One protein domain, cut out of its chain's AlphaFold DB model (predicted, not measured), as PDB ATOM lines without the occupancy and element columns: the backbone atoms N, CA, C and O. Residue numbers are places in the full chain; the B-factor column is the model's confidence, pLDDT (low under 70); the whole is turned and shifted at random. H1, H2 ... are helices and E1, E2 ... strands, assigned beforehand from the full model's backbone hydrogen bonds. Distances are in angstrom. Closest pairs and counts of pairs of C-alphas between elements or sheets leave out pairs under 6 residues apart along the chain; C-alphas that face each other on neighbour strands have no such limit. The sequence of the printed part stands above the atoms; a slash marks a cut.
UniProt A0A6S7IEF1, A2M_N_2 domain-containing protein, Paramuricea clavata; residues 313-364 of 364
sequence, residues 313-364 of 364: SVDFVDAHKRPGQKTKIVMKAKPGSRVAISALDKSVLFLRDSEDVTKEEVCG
ATOM      1  N   SER A 313      -7.226  40.151   6.331       89.38
ATOM      2  CA  SER A 313      -7.664  38.769   6.544       89.38
ATOM      3  C   SER A 313      -8.836  38.755   7.516       89.38
ATOM      4  O   SER A 313      -8.860  39.541   8.467       89.38
ATOM      5  N   VAL A 314      -9.805  37.878   7.269       87.88
ATOM      6  CA  VAL A 314     -11.003  37.704   8.093       87.88
ATOM      7  C   VAL A 314     -11.220  36.212   8.273       87.88
ATOM      8  O   VAL A 314     -11.397  35.502   7.290       87.88
ATOM      9  N   ASP A 315     -11.220  35.754   9.519       90.00
ATOM     10  CA  ASP A 315     -11.361  34.341   9.857       90.00
ATOM     11  C   ASP A 315     -12.340  34.164  11.017       90.00
ATOM     12  O   ASP A 315     -12.381  34.963  11.956       90.00
ATOM     13  N   PHE A 316     -13.112  33.080  10.987       91.00
ATOM     14  CA  PHE A 316     -13.852  32.631  12.162       91.00
ATOM     15  C   PHE A 316     -12.932  31.810  13.065       91.00
ATOM     16  O   PHE A 316     -12.147  30.995  12.587       91.00
ATOM     17  N   VAL A 317     -13.056  31.990  14.382       91.50
ATOM     18  CA  VAL A 317     -12.327  31.153  15.354       91.50
ATOM     19  C   VAL A 317     -12.811  29.701  15.310       91.50
ATOM     20  O   VAL A 317     -12.045  28.777  15.565       91.50
ATOM     21  N   ASP A 318     -14.083  29.504  14.973       91.12
ATOM     22  CA  ASP A 318     -14.751  28.211  14.976       91.12
ATOM     23  C   ASP A 318     -15.218  27.843  13.559       91.12
ATOM     24  O   ASP A 318     -15.883  28.643  12.901       91.12
ATOM     25  N   ALA A 319     -14.943  26.614  13.110       88.44
ATOM     26  CA  ALA A 319     -15.372  26.141  11.788       88.44
ATOM     27  C   ALA A 319     -16.889  25.868  11.698       88.44
ATOM     28  O   ALA A 319     -17.476  25.992  10.627       88.44
ATOM     29  N   HIS A 320     -17.525  25.488  12.812       90.50
ATOM     30  CA  HIS A 320     -18.951  25.158  12.882       90.50
ATOM     31  C   HIS A 320     -19.564  25.658  14.197       90.50
ATOM     32  O   HIS A 320     -18.926  25.606  15.250       90.50
ATOM     33  N   LYS A 321     -20.827  26.101  14.148       91.75
ATOM     34  CA  LYS A 321     -21.616  26.540  15.312       91.75
ATOM     35  C   LYS A 321     -23.047  26.036  15.218       91.75
ATOM     36  O   LYS A 321     -23.583  25.880  14.123       91.75
ATOM     37  N   ARG A 322     -23.679  25.821  16.374       93.75
ATOM     38  CA  ARG A 322     -25.131  25.606  16.434       93.75
ATOM     39  C   ARG A 322     -25.869  26.948  16.328       93.75
ATOM     40  O   ARG A 322     -25.308  27.969  16.740       93.75
ATOM     41  N   PRO A 323     -27.122  26.959  15.841       93.50
ATOM     42  CA  PRO A 323     -27.947  28.165  15.824       93.50
ATOM     43  C   PRO A 323     -27.984  28.862  17.192       93.50
ATOM     44  O   PRO A 323     -28.093  28.207  18.228       93.50
ATOM     45  N   GLY A 324     -27.841  30.189  17.196       91.88
ATOM     46  CA  GLY A 324     -27.847  31.016  18.409       91.88
ATOM     47  C   GLY A 324     -26.558  30.998  19.245       91.88
ATOM     48  O   GLY A 324     -26.450  31.769  20.200       91.88
ATOM     49  N   GLN A 325     -25.557  30.174  18.913       94.56
ATOM     50  CA  GLN A 325     -24.277  30.188  19.630       94.56
ATOM     51  C   GLN A 325     -23.425  31.406  19.259       94.56
ATOM     52  O   GLN A 325     -23.284  31.766  18.091       94.56
ATOM     53  N   LYS A 326     -22.772  31.998  20.265       93.62
ATOM     54  CA  LYS A 326     -21.806  33.081  20.057       93.62
ATOM     55  C   LYS A 326     -20.559  32.560  19.326       93.62
ATOM     56  O   LYS A 326     -20.044  31.477  19.630       93.62
ATOM     57  N   THR A 327     -20.053  33.367  18.400       91.38
ATOM     58  CA  THR A 327     -18.797  33.138  17.673       91.38
ATOM     59  C   THR A 327     -17.926  34.391  17.717       91.38
ATOM     60  O   THR A 327     -18.397  35.467  18.092       91.38
ATOM     61  N   LYS A 328     -16.651  34.245  17.363       92.94
ATOM     62  CA  LYS A 328     -15.704  35.353  17.233       92.94
ATOM     63  C   LYS A 328     -15.140  35.369  15.819       92.94
ATOM     64  O   LYS A 328     -14.762  34.326  15.287       92.94
ATOM     65  N   ILE A 329     -15.062  36.567  15.255       91.88
ATOM     66  CA  ILE A 329     -14.401  36.837  13.982       91.88
ATOM     67  C   ILE A 329     -13.088  37.543  14.307       91.88
ATOM     68  O   ILE A 329     -13.074  38.530  15.045       91.88
ATOM     69  N   VAL A 330     -11.985  37.016  13.787       92.50
ATOM     70  CA  VAL A 330     -10.658  37.614  13.888       92.50
ATOM     71  C   VAL A 330     -10.365  38.314  12.575       92.50
ATOM     72  O   VAL A 330     -10.425  37.704  11.512       92.50
ATOM     73  N   MET A 331     -10.027  39.595  12.660       91.12
ATOM     74  CA  MET A 331      -9.647  40.395  11.504       91.12
ATOM     75  C   MET A 331      -8.241  40.938  11.689       91.12
ATOM     76  O   MET A 331      -7.892  41.413  12.771       91.12
ATOM     77  N   LYS A 332      -7.441  40.889  10.627       91.81
ATOM     78  CA  LYS A 332      -6.104  41.488  10.595       91.81
ATOM     79  C   LYS A 332      -6.033  42.450   9.424       91.81
ATOM     80  O   LYS A 332      -6.366  42.077   8.307       91.81
ATOM     81  N   ALA A 333      -5.600  43.674   9.691       92.25
ATOM     82  CA  ALA A 333      -5.393  44.720   8.699       92.25
ATOM     83  C   ALA A 333      -4.269  45.652   9.167       92.25
ATOM     84  O   ALA A 333      -3.832  45.572  10.322       92.25
ATOM     85  N   LYS A 334      -3.793  46.546   8.294       91.19
ATOM     86  CA  LYS A 334      -2.842  47.584   8.712       91.19
ATOM     87  C   LYS A 334      -3.482  48.532   9.749       91.19
ATOM     88  O   LYS A 334      -4.696  48.744   9.733       91.19
ATOM     89  N   PRO A 335      -2.689  49.137  10.653       92.19
ATOM     90  CA  PRO A 335      -3.202  50.151  11.571       92.19
ATOM     91  C   PRO A 335      -3.902  51.297  10.826       92.19
ATOM     92  O   PRO A 335      -3.404  51.778   9.811       92.19
ATOM     93  N   GLY A 336      -5.062  51.729  11.331       89.69
ATOM     94  CA  GLY A 336      -5.863  52.806  10.734       89.69
ATOM     95  C   GLY A 336      -6.780  52.384   9.576       89.69
ATOM     96  O   GLY A 336      -7.525  53.219   9.063       89.69
ATOM     97  N   SER A 337      -6.773  51.112   9.165       90.62
ATOM     98  CA  SER A 337      -7.701  50.602   8.151       90.62
ATOM     99  C   SER A 337      -9.163  50.667   8.600       90.62
ATOM    100  O   SER A 337      -9.494  50.347   9.740       90.62
ATOM    101  N   ARG A 338     -10.057  51.006   7.665       90.31
ATOM    102  CA  ARG A 338     -11.508  50.838   7.825       90.31
ATOM    103  C   ARG A 338     -11.915  49.501   7.217       90.31
ATOM    104  O   ARG A 338     -11.526  49.204   6.092       90.31
ATOM    105  N   VAL A 339     -12.681  48.711   7.961       88.25
ATOM    106  CA  VAL A 339     -13.140  47.386   7.533       88.25
ATOM    107  C   VAL A 339     -14.663  47.368   7.572       88.25
ATOM    108  O   VAL A 339     -15.254  47.685   8.602       88.25
ATOM    109  N   ALA A 340     -15.284  47.019   6.445       89.62
ATOM    110  CA  ALA A 340     -16.718  46.778   6.332       89.62
ATOM    111  C   ALA A 340     -16.963  45.269   6.236       89.62
ATOM    112  O   ALA A 340     -16.210  44.566   5.564       89.62
ATOM    113  N   ILE A 341     -17.994  44.776   6.920       87.12
ATOM    114  CA  ILE A 341     -18.320  43.349   6.986       87.12
ATOM    115  C   ILE A 341     -19.753  43.167   6.498       87.12
ATOM    116  O   ILE A 341     -20.649  43.885   6.939       87.12
ATOM    117  N   SER A 342     -19.954  42.187   5.622       86.81
ATOM    118  CA  SER A 342     -21.268  41.699   5.205       86.81
ATOM    119  C   SER A 342     -21.376  40.212   5.538       86.81
ATOM    120  O   SER A 342     -20.374  39.495   5.523       86.81
ATOM    121  N   ALA A 343     -22.582  39.754   5.859       85.31
ATOM    122  CA  ALA A 343     -22.882  38.348   6.091       85.31
ATOM    123  C   ALA A 343     -24.003  37.927   5.137       85.31
ATOM    124  O   ALA A 343     -25.060  38.555   5.116       85.31
ATOM    125  N   LEU A 344     -23.763  36.870   4.361       83.00
ATOM    126  CA  LEU A 344     -24.696  36.345   3.368       83.00
ATOM    127  C   LEU A 344     -25.084  34.907   3.726       83.00
ATOM    128  O   LEU A 344     -24.240  34.110   4.145       83.00
ATOM    129  N   ASP A 345     -26.354  34.561   3.532       83.50
ATOM    130  CA  ASP A 345     -26.793  33.170   3.549       83.50
ATOM    131  C   ASP A 345     -26.378  32.487   2.236       83.50
ATOM    132  O   ASP A 345     -26.697  32.962   1.146       83.50
ATOM    133  N   LYS A 346     -25.677  31.349   2.331       79.38
ATOM    134  CA  LYS A 346     -25.196  30.603   1.157       79.38
ATOM    135  C   LYS A 346     -26.321  30.170   0.215       79.38
ATOM    136  O   LYS A 346     -26.055  29.981  -0.966       79.38
ATOM    137  N   SER A 347     -27.551  30.011   0.708       80.44
ATOM    138  CA  SER A 347     -28.706  29.648  -0.120       80.44
ATOM    139  C   SER A 347     -28.989  30.667  -1.233       80.44
ATOM    140  O   SER A 347     -29.447  30.290  -2.310       80.44
ATOM    141  N   VAL A 348     -28.641  31.939  -1.015       75.12
ATOM    142  CA  VAL A 348     -28.830  33.029  -1.984       75.12
ATOM    143  C   VAL A 348     -27.916  32.871  -3.204       75.12
ATOM    144  O   VAL A 348     -28.318  33.227  -4.311       75.12
ATOM    145  N   LEU A 349     -26.742  32.250  -3.039       67.25
ATOM    146  CA  LEU A 349     -25.791  31.979  -4.128       67.25
ATOM    147  C   LEU A 349     -26.304  30.931  -5.133       67.25
ATOM    148  O   LEU A 349     -25.754  30.811  -6.220       67.25
ATOM    149  N   PHE A 350     -27.348  30.163  -4.795       65.56
ATOM    150  CA  PHE A 350     -27.970  29.211  -5.728       65.56
ATOM    151  C   PHE A 350     -29.092  29.832  -6.568       65.56
ATOM    152  O   PHE A 350     -29.571  29.200  -7.507       65.56
ATOM    153  N   LEU A 351     -29.547  31.040  -6.217       63.75
ATOM    154  CA  LEU A 351     -30.690  31.694  -6.859       63.75
ATOM    155  C   LEU A 351     -30.272  32.688  -7.950       63.75
ATOM    156  O   LEU A 351     -31.094  33.022  -8.805       63.75
ATOM    157  N   ARG A 352     -29.024  33.169  -7.921       59.00
ATOM    158  CA  ARG A 352     -28.421  34.065  -8.917       59.00
ATOM    159  C   ARG A 352     -26.917  33.820  -8.989       59.00
ATOM    160  O   ARG A 352     -26.321  33.436  -7.986       59.00
ATOM    161  N   ASP A 353     -26.321  34.105 -10.144       60.97
ATOM    162  CA  ASP A 353     -24.868  34.247 -10.245       60.97
ATOM    163  C   ASP A 353     -24.414  35.341  -9.261       60.97
ATOM    164  O   ASP A 353     -25.031  36.406  -9.174       60.97
ATOM    165  N   SER A 354     -23.395  35.052  -8.452       61.97
ATOM    166  CA  SER A 354     -22.923  35.953  -7.398       61.97
ATOM    167  C   SER A 354     -22.239  37.188  -7.990       61.97
ATOM    168  O   SER A 354     -21.211  37.048  -8.646       61.97
ATOM    169  N   GLU A 355     -22.747  38.386  -7.696       64.94
ATOM    170  CA  GLU A 355     -22.074  39.678  -7.947       64.94
ATOM    171  C   GLU A 355     -21.154  40.072  -6.768       64.94
ATOM    172  O   GLU A 355     -21.066  41.238  -6.375       64.94
ATOM    173  N   ASP A 356     -20.520  39.085  -6.132       71.31
ATOM    174  CA  ASP A 356     -19.641  39.320  -4.988       71.31
ATOM    175  C   ASP A 356     -18.321  39.932  -5.458       71.31
ATOM    176  O   ASP A 356     -17.631  39.342  -6.282       71.31
ATOM    177  N   VAL A 357     -17.931  41.069  -4.872       74.25
ATOM    178  CA  VAL A 357     -16.664  41.737  -5.196       74.25
ATOM    179  C   VAL A 357     -15.486  40.863  -4.772       74.25
ATOM    180  O   VAL A 357     -15.195  40.720  -3.578       74.25
ATOM    181  N   THR A 358     -14.775  40.311  -5.747       80.50
ATOM    182  CA  THR A 358     -13.588  39.478  -5.508       80.50
ATOM    183  C   THR A 358     -12.291  40.280  -5.591       80.50
ATOM    184  O   THR A 358     -12.229  41.392  -6.121       80.50
ATOM    185  N   LYS A 359     -11.200  39.713  -5.063       79.50
ATOM    186  CA  LYS A 359      -9.867  40.317  -5.197       79.50
ATOM    187  C   LYS A 359      -9.477  40.436  -6.671       79.50
ATOM    188  O   LYS A 359      -8.865  41.429  -7.062       79.50
ATOM    189  N   GLU A 360      -9.839  39.426  -7.449       78.06
ATOM    190  CA  GLU A 360      -9.624  39.330  -8.884       78.06
ATOM    191  C   GLU A 360     -10.386  40.421  -9.637       78.06
ATOM    192  O   GLU A 360      -9.841  40.964 -10.581       78.06
ATOM    193  N   GLU A 361     -11.584  40.813  -9.208       76.19
ATOM    194  CA  GLU A 361     -12.323  41.925  -9.829       76.19
ATOM    195  C   GLU A 361     -11.764  43.301  -9.460       76.19
ATOM    196  O   GLU A 361     -11.767  44.215 -10.278       76.19
ATOM    197  N   VAL A 362     -11.261  43.471  -8.234       77.06
ATOM    198  CA  VAL A 362     -10.644  44.740  -7.802       77.06
ATOM    199  C   VAL A 362      -9.275  44.946  -8.456       77.06
ATOM    200  O   VAL A 362      -8.860  46.083  -8.695       77.06
ATOM    201  N   CYS A 363      -8.553  43.853  -8.707       72.75
ATOM    202  CA  CYS A 363      -7.256  43.879  -9.373       72.75
ATOM    203  C   CYS A 363      -7.348  43.623 -10.887       72.75
ATOM    204  O   CYS A 363      -6.342  43.795 -11.546       72.75
ATOM    205  N   GLY A 364      -8.477  43.189 -11.444       54.56
ATOM    206  CA  GLY A 364      -8.581  42.676 -12.821       54.56
ATOM    207  C   GLY A 364      -8.739  43.714 -13.919       54.56
ATOM    208  O   GLY A 364      -9.289  44.808 -13.652       54.56
TER     209      GLY A 364
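Overview. This is residues 313 to 364 of the 364 residues of the protein "A2M_N_2 domain-containing protein" of Paramuricea clavata (UniProt A0A6S7IEF1). Little regular structure: a small hairpin of two short strands, E1 and E2, its long loop sticking out at residues 320 to 325, continues into a loose open arc whose residues 342 to 364 stand free with short helices H1 and H2. The printed part has 52 residues, 18 of them in named elements, in the order E1, E2, H1, H2; the sheet E1 - E2 is antiparallel and the class mixed. It is loose, radius of gyration of the C-alphas 14.2 A, and flat, spanning 38 by 37 by 15 A.

Along the chain. E1, residues 313 to 316, measures 10.4 A from C-alpha 313 at (-7.664, 38.769, 6.544); E2, residues 329 to 332, 10.1 A. H1, residues 346 to 350, measures 7.6 A; H2, residues 359 to 363, 6.1 A, ending at C-alpha 363 (-7.256, 43.879, -9.373).

Arrangement. The hairpin's directions differ by 162 degrees; N 315 and O 330 are 2.9 A apart, within hydrogen-bond range. H1 and H2 are apart. H2 has its O i to N i+4 pair within range; H1 has 0 of 1, but 2 of 2 O i to N i+3 pairs.

Size, cuts and confidence. The C-alphas farthest apart, of Gly 324 and Gly 364, are 38.5 A apart. The printed part has no cut. The links E1 to E2 and E2 to H1 are long. pLDDT is under 70 at residues 349 to 355 and 364.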